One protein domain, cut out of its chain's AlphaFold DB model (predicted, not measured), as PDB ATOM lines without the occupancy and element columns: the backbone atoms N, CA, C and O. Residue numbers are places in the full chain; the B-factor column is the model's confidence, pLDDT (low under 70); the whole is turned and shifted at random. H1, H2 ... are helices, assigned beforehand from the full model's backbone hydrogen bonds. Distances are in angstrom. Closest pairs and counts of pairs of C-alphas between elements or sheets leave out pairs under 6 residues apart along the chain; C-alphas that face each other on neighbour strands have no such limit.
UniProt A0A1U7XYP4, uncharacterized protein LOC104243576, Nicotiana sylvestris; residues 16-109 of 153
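What this domain is: This is residues 16 to 109 of the 153 residues of the protein "uncharacterized protein LOC104243576" of Nicotiana sylvestris (UniProt A0A1U7XYP4). H2, H3 and H4 fold back one on the next in a zigzag, from which the long helix H5 sticks out with residues 92 to 109; at the other end H1 turns away, its residues 16 to 22 free. The printed part has 94 residues, with five helices, H1 to H5, and no named strand: all helix. It is loose, radius of gyration of the C-alphas 17.4 A, and spans 54 by 41 by 17 A.

Where its parts are: H5, residues 84 to 109, is 38.1 A long and ends at C-alpha 109 (9.394, -57.238, -9.076). H4 is residues 67 to 78, H3 49 to 60, H2 29 to 40, and H1 16 to 26, from C-alpha 16 (-14.202, -27.477, 12.740).

How they stand to each other: H5, with residue 87 alone, only just touches H4, with 3 pairs of C-alphas within 8 A, closest Ala 73 and Ile 87, 6.5 A. H4 and H3 form a hairpin at a shallow tilt of 26 degrees, closest C-alphas His 53 and Ala 74, 6.6 A. H3 and H2 form another, only just steep at 35.4 degrees, closest C-alphas Phe 39 and Leu 59, 5.7 A. H1 and H2 meet only through their link. Every O i to N i+4 pair is within hydrogen-bond range in H1 to H4, 21 of 22 in H5.

The domain as a whole: The farthest C-alphas, His 25 and Asn 108, are 54.4 A apart. The printed part has no cut and no long link. Residues 63 to 88 are among 36 with pLDDT under 70.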
ATOM      1  N   SER A  16     -14.731 -28.264  13.858       72.19
ATOM      2  CA  SER A  16     -14.202 -27.477  12.740       72.19
ATOM      3  C   SER A  16     -14.735 -26.041  12.690       72.19
ATOM      4  O   SER A  16     -13.936 -25.130  12.561       72.19
ATOM      5  N   GLU A  17     -16.045 -25.816  12.853       82.19
ATOM      6  CA  GLU A  17     -16.627 -24.460  12.853       82.19
ATOM      7  C   GLU A  17     -16.130 -23.636  14.037       82.19
ATOM      8  O   GLU A  17     -15.805 -22.463  13.885       82.19
ATOM      9  N   PHE A  18     -16.038 -24.259  15.216       83.06
ATOM     10  CA  PHE A  18     -15.465 -23.598  16.382       83.06
ATOM     11  C   PHE A  18     -13.996 -23.243  16.149       83.06
ATOM     12  O   PHE A  18     -13.594 -22.120  16.438       83.06
ATOM     13  N   ALA A  19     -13.195 -24.177  15.628       78.12
ATOM     14  CA  ALA A  19     -11.789 -23.930  15.345       78.12
ATOM     15  C   ALA A  19     -11.615 -22.805  14.314       78.12
ATOM     16  O   ALA A  19     -10.821 -21.901  14.551       78.12
ATOM     17  N   ASP A  20     -12.387 -22.809  13.228       78.88
ATOM     18  CA  ASP A  20     -12.329 -21.767  12.202       78.88
ATOM     19  C   ASP A  20     -12.734 -20.401  12.778       78.88
ATOM     20  O   ASP A  20     -11.971 -19.441  12.666       78.88
ATOM     21  N   ALA A  21     -13.858 -20.321  13.500       82.50
ATOM     22  CA  ALA A  21     -14.317 -19.086  14.140       82.50
ATOM     23  C   ALA A  21     -13.350 -18.579  15.224       82.50
ATOM     24  O   ALA A  21     -13.122 -17.375  15.350       82.50
ATOM     25  N   PHE A  22     -12.750 -19.486  15.998       84.69
ATOM     26  CA  PHE A  22     -11.732 -19.158  16.992       84.69
ATOM     27  C   PHE A  22     -10.487 -18.576  16.320       84.69
ATOM     28  O   PHE A  22      -9.992 -17.522  16.724       84.69
ATOM     29  N   ILE A  23      -9.986 -19.239  15.276       82.25
ATOM     30  CA  ILE A  23      -8.817 -18.760  14.549       82.25
ATOM     31  C   ILE A  23      -9.134 -17.424  13.873       82.25
ATOM     32  O   ILE A  23      -8.296 -16.542  13.939       82.25
ATOM     33  N   ASP A  24     -10.307 -17.219  13.280       84.56
ATOM     34  CA  ASP A  24     -10.649 -15.938  12.648       84.56
ATOM     35  C   ASP A  24     -10.841 -14.800  13.659       84.56
ATOM     36  O   ASP A  24     -10.487 -13.658  13.368       84.56
ATOM     37  N   HIS A  25     -11.316 -15.097  14.871       87.56
ATOM     38  CA  HIS A  25     -11.432 -14.096  15.931       87.56
ATOM     39  C   HIS A  25     -10.063 -13.622  16.443       87.56
ATOM     40  O   HIS A  25      -9.846 -12.424  16.625       87.56
ATOM     41  N   PHE A  26      -9.129 -14.552  16.673       84.12
ATOM     42  CA  PHE A  26      -7.804 -14.235  17.228       84.12
ATOM     43  C   PHE A  26      -6.731 -13.966  16.165       84.12
ATOM     44  O   PHE A  26      -5.710 -13.344  16.459       84.12
ATOM     45  N   LEU A  27      -6.946 -14.424  14.935       83.88
ATOM     46  CA  LEU A  27      -6.089 -14.239  13.767       83.88
ATOM     47  C   LEU A  27      -6.965 -13.918  12.544       83.88
ATOM     48  O   LEU A  27      -7.170 -14.787  11.690       83.88
ATOM     49  N   PRO A  28      -7.450 -12.669  12.422       87.56
ATOM     50  CA  PRO A  28      -8.284 -12.255  11.299       87.56
ATOM     51  C   PRO A  28      -7.623 -12.529   9.946       87.56
ATOM     52  O   PRO A  28      -6.389 -12.501   9.820       87.56
ATOM     53  N   ALA A  29      -8.442 -12.752   8.919       83.12
ATOM     54  CA  ALA A  29      -7.991 -13.055   7.562       83.12
ATOM     55  C   ALA A  29      -7.006 -12.007   7.018       83.12
ATOM     56  O   ALA A  29      -6.008 -12.367   6.396       83.12
ATOM     57  N   GLU A  30      -7.210 -10.727   7.330       86.88
ATOM     58  CA  GLU A  30      -6.316  -9.630   6.950       86.88
ATOM     59  C   GLU A  30      -4.930  -9.788   7.581       86.88
ATOM     60  O   GLU A  30      -3.912  -9.551   6.929       86.88
ATOM     61  N   THR A  31      -4.874 -10.233   8.841       87.56
ATOM     62  CA  THR A  31      -3.608 -10.480   9.538       87.56
ATOM     63  C   THR A  31      -2.892 -11.675   8.924       87.56
ATOM     64  O   THR A  31      -1.696 -11.592   8.654       87.56
ATOM     65  N   LYS A  32      -3.613 -12.769   8.646       84.75
ATOM     66  CA  LYS A  32      -3.052 -13.943   7.959       84.75
ATOM     67  C   LYS A  32      -2.499 -13.561   6.581       84.75
ATOM     68  O   LYS A  32      -1.349 -13.871   6.281       84.75
ATOM     69  N   ALA A  33      -3.270 -12.818   5.788       85.69
ATOM     70  CA  ALA A  33      -2.877 -12.364   4.456       85.69
ATOM     71  C   ALA A  33      -1.654 -11.434   4.489       85.69
ATOM     72  O   ALA A  33      -0.732 -11.595   3.690       85.69
ATOM     73  N   ALA A  34      -1.593 -10.501   5.446       89.69
ATOM     74  CA  ALA A  34      -0.428  -9.639   5.629       89.69
ATOM     75  C   ALA A  34       0.833 -10.448   5.976       89.69
ATOM     76  O   ALA A  34       1.900 -10.194   5.419       89.69
ATOM     77  N   ARG A  35       0.718 -11.463   6.844       87.69
ATOM     78  CA  ARG A  35       1.841 -12.352   7.189       87.69
ATOM     79  C   ARG A  35       2.276 -13.235   6.021       87.69
ATOM     80  O   ARG A  35       3.476 -13.424   5.846       87.69
ATOM     81  N   ALA A  36       1.347 -13.717   5.199       82.75
ATOM     82  CA  ALA A  36       1.679 -14.431   3.967       82.75
ATOM     83  C   ALA A  36       2.439 -13.519   2.982       82.75
ATOM     84  O   ALA A  36       3.480 -13.898   2.453       82.75
ATOM     85  N   ALA A  37       2.014 -12.261   2.820       87.44
ATOM     86  CA  ALA A  37       2.739 -11.291   1.994       87.44
ATOM     87  C   ALA A  37       4.142 -10.950   2.551       87.44
ATOM     88  O   ALA A  37       5.108 -10.797   1.793       87.44
ATOM     89  N   GLU A  38       4.292 -10.857   3.878       88.81
ATOM     90  CA  GLU A  38       5.605 -10.742   4.532       88.81
ATOM     91  C   GLU A  38       6.489 -11.963   4.239       88.81
ATOM     92  O   GLU A  38       7.694 -11.809   4.028       88.81
ATOM     93  N   PHE A  39       5.905 -13.163   4.205       86.44
ATOM     94  CA  PHE A  39       6.615 -14.405   3.910       86.44
ATOM     95  C   PHE A  39       7.130 -14.448   2.469       86.44
ATOM     96  O   PHE A  39       8.315 -14.695   2.257       86.44
ATOM     97  N   GLU A  40       6.292 -14.103   1.489       83.75
ATOM     98  CA  GLU A  40       6.661 -14.059   0.063       83.75
ATOM     99  C   GLU A  40       7.808 -13.081  -0.228       83.75
ATOM    100  O   GLU A  40       8.666 -13.289  -1.092       83.75
ATOM    101  N   THR A  41       7.861 -11.986   0.529       87.38
ATOM    102  CA  THR A  41       8.912 -10.972   0.392       87.38
ATOM    103  C   THR A  41      10.118 -11.227   1.303       87.38
ATOM    104  O   THR A  41      11.110 -10.482   1.229       87.38
ATOM    105  N   LEU A  42      10.083 -12.284   2.130       86.44
ATOM    106  CA  LEU A  42      11.132 -12.613   3.086       86.44
ATOM    107  C   LEU A  42      12.428 -12.978   2.351       86.44
ATOM    108  O   LEU A  42      12.531 -13.930   1.583       86.44
ATOM    109  N   LYS A  43      13.471 -12.199   2.628       86.12
ATOM    110  CA  LYS A  43      14.837 -12.425   2.150       86.12
ATOM    111  C   LYS A  43      15.794 -12.306   3.329       86.12
ATOM    112  O   LYS A  43      15.572 -11.480   4.221       86.12
ATOM    113  N   GLN A  44      16.878 -13.079   3.302       85.38
ATOM    114  CA  GLN A  44      17.914 -13.031   4.337       85.38
ATOM    115  C   GLN A  44      18.502 -11.619   4.480       85.38
ATOM    116  O   GLN A  44      18.538 -11.085   5.584       85.38
ATOM    117  N   ARG A  45      18.835 -10.948   3.365       88.56
ATOM    118  CA  ARG A  45      19.463  -9.609   3.357       88.56
ATOM    119  C   ARG A  45      20.680  -9.577   4.302       88.56
ATOM    120  O   ARG A  45      21.546 -10.431   4.186       88.56
ATOM    121  N   SER A  46      20.731  -8.604   5.213       90.94
ATOM    122  CA  SER A  46      21.753  -8.442   6.248       90.94
ATOM    123  C   SER A  46      21.437  -9.197   7.545       90.94
ATOM    124  O   SER A  46      22.151  -9.006   8.525       90.94
ATOM    125  N   LYS A  47      20.365 -10.004   7.592       87.62
ATOM    126  CA  LYS A  47      20.040 -10.811   8.773       87.62
ATOM    127  C   LYS A  47      21.026 -11.961   8.903       87.62
ATOM    128  O   LYS A  47      21.419 -12.578   7.906       87.62
ATOM    129  N   SER A  48      21.365 -12.297  10.140       85.31
ATOM    130  CA  SER A  48      22.047 -13.548  10.421       85.31
ATOM    131  C   SER A  48      21.177 -14.729   9.995       85.31
ATOM    132  O   SER A  48      19.949 -14.658   9.883       85.31
ATOM    133  N   VAL A  49      21.843 -15.847   9.759       81.19
ATOM    134  CA  VAL A  49      21.208 -17.102   9.372       81.19
ATOM    135  C   VAL A  49      20.159 -17.547  10.412       81.19
ATOM    136  O   VAL A  49      19.071 -17.985  10.045       81.19
ATOM    137  N   TRP A  50      20.451 -17.363  11.705       81.62
ATOM    138  CA  TRP A  50      19.534 -17.684  12.802       81.62
ATOM    139  C   TRP A  50      18.298 -16.776  12.829       81.62
ATOM    140  O   TRP A  50      17.177 -17.267  12.943       81.62
ATOM    141  N   GLU A  51      18.474 -15.463  12.663       83.69
ATOM    142  CA  GLU A  51      17.354 -14.512  12.603       83.69
ATOM    143  C   GLU A  51      16.444 -14.793  11.409       83.69
ATOM    144  O   GLU A  51      15.221 -14.785  11.536       83.69
ATOM    145  N   TYR A  52      17.033 -15.085  10.248       89.00
ATOM    146  CA  TYR A  52      16.263 -15.472   9.073       89.00
ATOM    147  C   TYR A  52      15.472 -16.760   9.316       89.00
ATOM    148  O   TYR A  52      14.290 -16.822   8.986       89.00
ATOM    149  N   HIS A  53      16.099 -17.766   9.926       82.12
ATOM    150  CA  HIS A  53      15.445 -19.024  10.257       82.12
ATOM    151  C   HIS A  53      14.266 -18.827  11.224       82.12
ATOM    152  O   HIS A  53      13.183 -19.355  10.980       82.12
ATOM    153  N   MET A  54      14.435 -18.021  12.274       86.38
ATOM    154  CA  MET A  54      13.358 -17.717  13.221       86.38
ATOM    155  C   MET A  54      12.191 -16.976  12.561       86.38
ATOM    156  O   MET A  54      11.035 -17.332  12.791       86.38
ATOM    157  N   GLU A  55      12.468 -16.004  11.689       87.94
ATOM    158  CA  GLU A  55      11.428 -15.307  10.920       87.94
ATOM    159  C   GLU A  55      10.710 -16.238   9.936       87.94
ATOM    160  O   GLU A  55       9.485 -16.211   9.824       87.94
ATOM    161  N   PHE A  56      11.457 -17.119   9.271       85.44
ATOM    162  CA  PHE A  56      10.906 -18.120   8.365       85.44
ATOM    163  C   PHE A  56       9.964 -19.090   9.093       85.44
ATOM    164  O   PHE A  56       8.838 -19.318   8.651       85.44
ATOM    165  N   VAL A  57      10.374 -19.617  10.250       83.25
ATOM    166  CA  VAL A  57       9.541 -20.499  11.088       83.25
ATOM    167  C   VAL A  57       8.315 -19.760  11.630       83.25
ATOM    168  O   VAL A  57       7.236 -20.338  11.734       83.25
ATOM    169  N   ARG A  58       8.450 -18.475  11.977       86.75
ATOM    170  CA  ARG A  58       7.331 -17.656  12.457       86.75
ATOM    171  C   ARG A  58       6.275 -17.449  11.370       86.75
ATOM    172  O   ARG A  58       5.089 -17.567  11.665       86.75
ATOM    173  N   LEU A  59       6.704 -17.122  10.154       86.44
ATOM    174  CA  LEU A  59       5.824 -16.731   9.052       86.44
ATOM    175  C   LEU A  59       5.222 -17.923   8.292       86.44
ATOM    176  O   LEU A  59       4.062 -17.865   7.898       86.44
ATOM    177  N   SER A  60       5.944 -19.037   8.180       79.19
ATOM    178  CA  SER A  60       5.449 -20.263   7.525       79.19
ATOM    179  C   SER A  60       4.201 -20.874   8.182       79.19
ATOM    180  O   SER A  60       3.458 -21.606   7.532       79.19
ATOM    181  N   LYS A  61       3.908 -20.521   9.441       77.88
ATOM    182  CA  LYS A  61       2.678 -20.910  10.155       77.88
ATOM    183  C   LYS A  61       1.398 -20.389   9.503       77.88
ATOM    184  O   LYS A  61       0.339 -20.971   9.714       77.88
ATOM    185  N   TYR A  62       1.488 -19.288   8.762       73.88
ATOM    186  CA  TYR A  62       0.333 -18.640   8.139       73.88
ATOM    187  C   TYR A  62       0.046 -19.163   6.730       73.88
ATOM    188  O   TYR A  62      -1.025 -18.894   6.202       73.88
ATOM    189  N   ASP A  63       0.969 -19.941   6.160       67.88
ATOM    190  CA  ASP A  63       0.914 -20.420   4.773       67.88
ATOM    191  C   ASP A  63       0.529 -21.910   4.675       67.88
ATOM    192  O   ASP A  63       0.675 -22.559   3.644       67.88
ATOM    193  N   GLY A  64       0.074 -22.499   5.788       64.19
ATOM    194  CA  GLY A  64      -0.369 -23.898   5.847       64.19
ATOM    195  C   GLY A  64       0.747 -24.936   5.666       64.19
ATOM    196  O   GLY A  64       0.459 -26.128   5.540       64.19
ATOM    197  N   LEU A  65       2.017 -24.520   5.667       63.31
ATOM    198  CA  LEU A  65       3.154 -25.429   5.553       63.31
ATOM    199  C   LEU A  65       3.289 -26.281   6.822       63.31
ATOM    200  O   LEU A  65       3.217 -25.781   7.947       63.31
ATOM    201  N   SER A  66       3.510 -27.588   6.654       61.91
ATOM    202  CA  SER A  66       3.684 -28.476   7.803       61.91
ATOM    203  C   SER A  66       5.029 -28.205   8.505       61.91
ATOM    204  O   SER A  66       6.040 -27.966   7.834       61.91
ATOM    205  N   PRO A  67       5.099 -28.289   9.849       59.69
ATOM    206  CA  PRO A  67       6.339 -28.083  10.611       59.69
ATOM    207  C   PRO A  67       7.513 -28.964  10.153       59.69
ATOM    208  O   PRO A  67       8.671 -28.561  10.252       59.69
ATOM    209  N   LEU A  68       7.210 -30.151   9.619       59.94
ATOM    210  CA  LEU A  68       8.181 -31.086   9.048       59.94
ATOM    211  C   LEU A  68       8.835 -30.533   7.775       59.94
ATOM    212  O   LEU A  68      10.059 -30.538   7.665       59.94
ATOM    213  N   VAL A  69       8.032 -29.986   6.857       66.19
ATOM    214  CA  VAL A  69       8.515 -29.367   5.610       66.19
ATOM    215  C   VAL A  69       9.335 -28.110   5.910       66.19
ATOM    216  O   VAL A  69      10.360 -27.871   5.276       66.19
ATOM    217  N   ILE A  70       8.935 -27.340   6.926       65.62
ATOM    218  CA  ILE A  70       9.646 -26.137   7.380       65.62
ATOM    219  C   ILE A  70      11.030 -26.488   7.945       65.62
ATOM    220  O   ILE A  70      12.007 -25.816   7.619       65.62
ATOM    221  N   ASN A  71      11.130 -27.533   8.774       64.88
ATOM    222  CA  ASN A  71      12.393 -27.934   9.396       64.88
ATOM    223  C   ASN A  71      13.383 -28.519   8.377       64.88
ATOM    224  O   ASN A  71      14.557 -28.158   8.399       64.88
ATOM    225  N   GLU A  72      12.925 -29.357   7.441       63.19
ATOM    226  CA  GLU A  72      13.800 -29.866   6.376       63.19
ATOM    227  C   GLU A  72      14.273 -28.747   5.442       63.19
ATOM    228  O   GLU A  72      15.474 -28.612   5.205       63.19
ATOM    229  N   ALA A  73      13.365 -27.874   4.989       59.56
ATOM    230  CA  ALA A  73      13.721 -26.724   4.161       59.56
ATOM    231  C   ALA A  73      14.710 -25.784   4.868       59.56
ATOM    232  O   ALA A  73      15.651 -25.290   4.245       59.56
ATOM    233  N   ALA A  74      14.530 -25.566   6.173       63.28
ATOM    234  CA  ALA A  74      15.447 -24.785   6.987       63.28
ATOM    235  C   ALA A  74      16.828 -25.443   7.100       63.28
ATOM    236  O   ALA A  74      17.820 -24.783   6.816       63.28
ATOM    237  N   ILE A  75      16.920 -26.731   7.449       62.19
ATOM    238  CA  ILE A  75      18.204 -27.447   7.571       62.19
ATOM    239  C   ILE A  75      18.972 -27.441   6.239       62.19
ATOM    240  O   ILE A  75      20.191 -27.245   6.221       62.19
ATOM    241  N   THR A  76      18.273 -27.582   5.113       56.66
ATOM    242  CA  THR A  76      18.876 -27.515   3.775       56.66
ATOM    243  C   THR A  76      19.296 -26.085   3.386       56.66
ATOM    244  O   THR A  76      20.355 -25.903   2.780       56.66
ATOM    245  N   ALA A  77      18.529 -25.058   3.771       57.62
ATOM    246  CA  ALA A  77      18.876 -23.646   3.561       57.62
ATOM    247  C   ALA A  77      20.015 -23.154   4.476       57.62
ATOM    248  O   ALA A  77      20.788 -22.287   4.087       57.62
ATOM    249  N   LEU A  78      20.173 -23.726   5.674       58.41
ATOM    250  CA  LEU A  78      21.308 -23.448   6.562       58.41
ATOM    251  C   LEU A  78      22.641 -23.937   5.967       58.41
ATOM    252  O   LEU A  78      23.690 -23.371   6.262       58.41
ATOM    253  N   ASN A  79      22.606 -24.964   5.110       57.12
ATOM    254  CA  ASN A  79      23.792 -25.564   4.492       57.12
ATOM    255  C   ASN A  79      24.218 -24.913   3.165       57.12
ATOM    256  O   ASN A  79      25.288 -25.212   2.642       57.12
ATOM    257  N   SER A  80      23.404 -24.030   2.584       53.16
ATOM    258  CA  SER A  80      23.748 -23.373   1.323       53.16
ATOM    259  C   SER A  80      22.994 -22.060   1.165       53.16
ATOM    260  O   SER A  80      21.834 -21.963   1.538       53.16
ATOM    261  N   ASN A  81      23.641 -21.054   0.577       59.31
ATOM    262  CA  ASN A  81      23.073 -19.735   0.279       59.31
ATOM    263  C   ASN A  81      21.907 -19.826  -0.743       59.31
ATOM    264  O   ASN A  81      22.056 -19.452  -1.909       59.31
ATOM    265  N   MET A  82      20.769 -20.407  -0.352       65.19
ATOM    266  CA  MET A  82      19.624 -20.725  -1.208       65.19
ATOM    267  C   MET A  82      18.434 -19.797  -0.946       65.19
ATOM    268  O   MET A  82      18.023 -19.571   0.185       65.19
ATOM    269  N   ASN A  83      17.841 -19.291  -2.032       65.00
ATOM    270  CA  ASN A  83      16.561 -18.579  -2.034       65.00
ATOM    271  C   ASN A  83      15.387 -19.564  -2.254       65.00
ATOM    272  O   ASN A  83      15.609 -20.657  -2.776       65.00
ATOM    273  N   TYR A  84      14.154 -19.169  -1.907       57.78
ATOM    274  CA  TYR A  84      12.915 -19.959  -2.018       57.78
ATOM    275  C   TYR A  84      12.777 -20.743  -3.333       57.78
ATOM    276  O   TYR A  84      12.522 -21.943  -3.300       57.78
ATOM    277  N   GLY A  85      13.066 -20.128  -4.488       69.56
ATOM    278  CA  GLY A  85      13.001 -20.829  -5.780       69.56
ATOM    279  C   GLY A  85      13.937 -22.044  -5.879       69.56
ATOM    280  O   GLY A  85      13.608 -23.035  -6.525       69.56
ATOM    281  N   ARG A  86      15.084 -22.015  -5.188       68.94
ATOM    282  CA  ARG A  86      16.006 -23.157  -5.108       68.94
ATOM    283  C   ARG A  86      15.569 -24.198  -4.077       68.94
ATOM    284  O   ARG A  86      15.777 -25.381  -4.316       68.94
ATOM    285  N   ILE A  87      14.924 -23.771  -2.990       69.06
ATOM    286  CA  ILE A  87      14.331 -24.669  -1.984       69.06
ATOM    287  C   ILE A  87      13.198 -25.487  -2.616       69.06
ATOM    288  O   ILE A  87      13.190 -26.711  -2.507       69.06
ATOM    289  N   VAL A  88      12.289 -24.830  -3.345       69.56
ATOM    290  CA  VAL A  88      11.171 -25.491  -4.036       69.56
ATOM    291  C   VAL A  88      11.677 -26.445  -5.121       69.56
ATOM    292  O   VAL A  88      11.239 -27.592  -5.171       69.56
ATOM    293  N   ALA A  89      12.643 -26.020  -5.944       75.31
ATOM    294  CA  ALA A  89      13.238 -26.886  -6.962       75.31
ATOM    295  C   ALA A  89      13.921 -28.123  -6.350       75.31
ATOM    296  O   ALA A  89      13.811 -29.221  -6.894       75.31
ATOM    297  N   PHE A  90      14.591 -27.969  -5.204       69.00
ATOM    298  CA  PHE A  90      15.213 -29.085  -4.494       69.00
ATOM    299  C   PHE A  90      14.172 -30.053  -3.915       69.00
ATOM    300  O   PHE A  90      14.303 -31.265  -4.091       69.00
ATOM    301  N   ALA A  91      13.107 -29.543  -3.290       72.00
ATOM    302  CA  ALA A  91      12.007 -30.368  -2.788       72.00
ATOM    303  C   ALA A  91      11.354 -31.183  -3.922       72.00
ATOM    304  O   ALA A  91      11.218 -32.400  -3.815       72.00
ATOM    305  N   GLN A  92      11.058 -30.544  -5.059       77.44
ATOM    306  CA  GLN A  92      10.505 -31.211  -6.246       77.44
ATOM    307  C   GLN A  92      11.459 -32.267  -6.836       77.44
ATOM    308  O   GLN A  92      11.037 -33.376  -7.175       77.44
ATOM    309  N   ALA A  93      12.757 -31.964  -6.938       73.00
ATOM    310  CA  ALA A  93      13.762 -32.912  -7.426       73.00
ATOM    311  C   ALA A  93      13.896 -34.141  -6.505       73.00
ATOM    312  O   ALA A  93      14.060 -35.267  -6.972       73.00
ATOM    313  N   THR A  94      13.771 -33.942  -5.195       72.75
ATOM    314  CA  THR A  94      13.856 -35.030  -4.213       72.75
ATOM    315  C   THR A  94      12.625 -35.941  -4.278       72.75
ATOM    316  O   THR A  94      12.766 -37.166  -4.266       72.75
ATOM    317  N   GLU A  95      11.427 -35.371  -4.434       70.38
ATOM    318  CA  GLU A  95      10.183 -36.129  -4.632       70.38
ATOM    319  C   GLU A  95      10.203 -36.947  -5.936       70.38
ATOM    320  O   GLU A  95       9.904 -38.143  -5.935       70.38
ATOM    321  N   THR A  96      10.645 -36.353  -7.049       69.31
ATOM    322  CA  THR A  96      10.767 -37.073  -8.334       69.31
ATOM    323  C   THR A  96      11.787 -38.213  -8.275       69.31
ATOM    324  O   THR A  96      11.533 -39.294  -8.809       69.31
ATOM    325  N   GLN A  97      12.905 -38.025  -7.571       72.25
ATOM    326  CA  GLN A  97      13.907 -39.071  -7.359       72.25
ATOM    327  C   GLN A  97      13.368 -40.220  -6.490       72.25
ATOM    328  O   GLN A  97      13.630 -41.386  -6.794       72.25
ATOM    329  N   LYS A  98      12.587 -39.921  -5.442       76.31
ATOM    330  CA  LYS A  98      11.893 -40.935  -4.629       76.31
ATOM    331  C   LYS A  98      10.916 -41.751  -5.469       76.31
ATOM    332  O   LYS A  98      10.971 -42.980  -5.434       76.31
ATOM    333  N   LEU A  99      10.064 -41.085  -6.249       71.38
ATOM    334  CA  LEU A  99       9.104 -41.749  -7.133       71.38
ATOM    335  C   LEU A  99       9.803 -42.622  -8.179       71.38
ATOM    336  O   LEU A  99       9.379 -43.754  -8.408       71.38
ATOM    337  N   LYS A 100      10.913 -42.149  -8.754       72.62
ATOM    338  CA  LYS A 100      11.744 -42.934  -9.673       72.62
ATOM    339  C   LYS A 100      12.302 -44.192  -9.004       72.62
ATOM    340  O   LYS A 100      12.142 -45.281  -9.544       72.62
ATOM    341  N   TYR A 101      12.885 -44.065  -7.812       72.00
ATOM    342  CA  TYR A 101      13.393 -45.214  -7.057       72.00
ATOM    343  C   TYR A 101      12.292 -46.219  -6.695       72.00
ATOM    344  O   TYR A 101      12.531 -47.427  -6.740       72.00
ATOM    345  N   MET A 102      11.086 -45.751  -6.352       68.12
ATOM    346  CA  MET A 102       9.953 -46.646  -6.111       68.12
ATOM    347  C   MET A 102       9.507 -47.351  -7.394       68.12
ATOM    348  O   MET A 102       9.315 -48.560  -7.373       68.12
ATOM    349  N   MET A 103       9.419 -46.639  -8.521       64.12
ATOM    350  CA  MET A 103       9.008 -47.205  -9.809       64.12
ATOM    351  C   MET A 103      10.033 -48.203 -10.377       64.12
ATOM    352  O   MET A 103       9.651 -49.230 -10.935       64.12
ATOM    353  N   GLU A 104      11.332 -47.956 -10.194       64.69
ATOM    354  CA  GLU A 104      12.406 -48.878 -10.594       64.69
ATOM    355  C   GLU A 104      12.450 -50.133  -9.705       64.69
ATOM    356  O   GLU A 104      12.671 -51.244 -10.194       64.69
ATOM    357  N   ARG A 105      12.166 -49.992  -8.402       64.06
ATOM    358  CA  ARG A 105      12.045 -51.125  -7.470       64.06
ATOM    359  C   ARG A 105      10.783 -51.960  -7.728       64.06
ATOM    360  O   ARG A 105      10.851 -53.186  -7.655       64.06
ATOM    361  N   GLU A 106       9.667 -51.314  -8.058       55.91
ATOM    362  CA  GLU A 106       8.394 -51.949  -8.425       55.91
ATOM    363  C   GLU A 106       8.521 -52.696  -9.767       55.91
ATOM    364  O   GLU A 106       8.146 -53.865  -9.871       55.91
ATOM    365  N   GLY A 107       9.144 -52.085 -10.781       56.28
ATOM    366  CA  GLY A 107       9.361 -52.700 -12.096       56.28
ATOM    367  C   GLY A 107      10.237 -53.958 -12.056       56.28
ATOM    368  O   GLY A 107       9.978 -54.920 -12.782       56.28
ATOM    369  N   ASN A 108      11.214 -54.013 -11.147       55.25
ATOM    370  CA  ASN A 108      12.085 -55.179 -10.973       55.25
ATOM    371  C   ASN A 108      11.387 -56.375 -10.279       55.25
ATOM    372  O   ASN A 108      11.894 -57.496 -10.314       55.25
ATOM    373  N   SER A 109      10.209 -56.167  -9.674       55.03
ATOM    374  CA  SER A 109       9.394 -57.238  -9.076       55.03
ATOM    375  C   SER A 109       8.532 -57.988 -10.104       55.03
ATOM    376  O   SER A 109       8.244 -59.172  -9.924       55.03
TER     377      SER A 109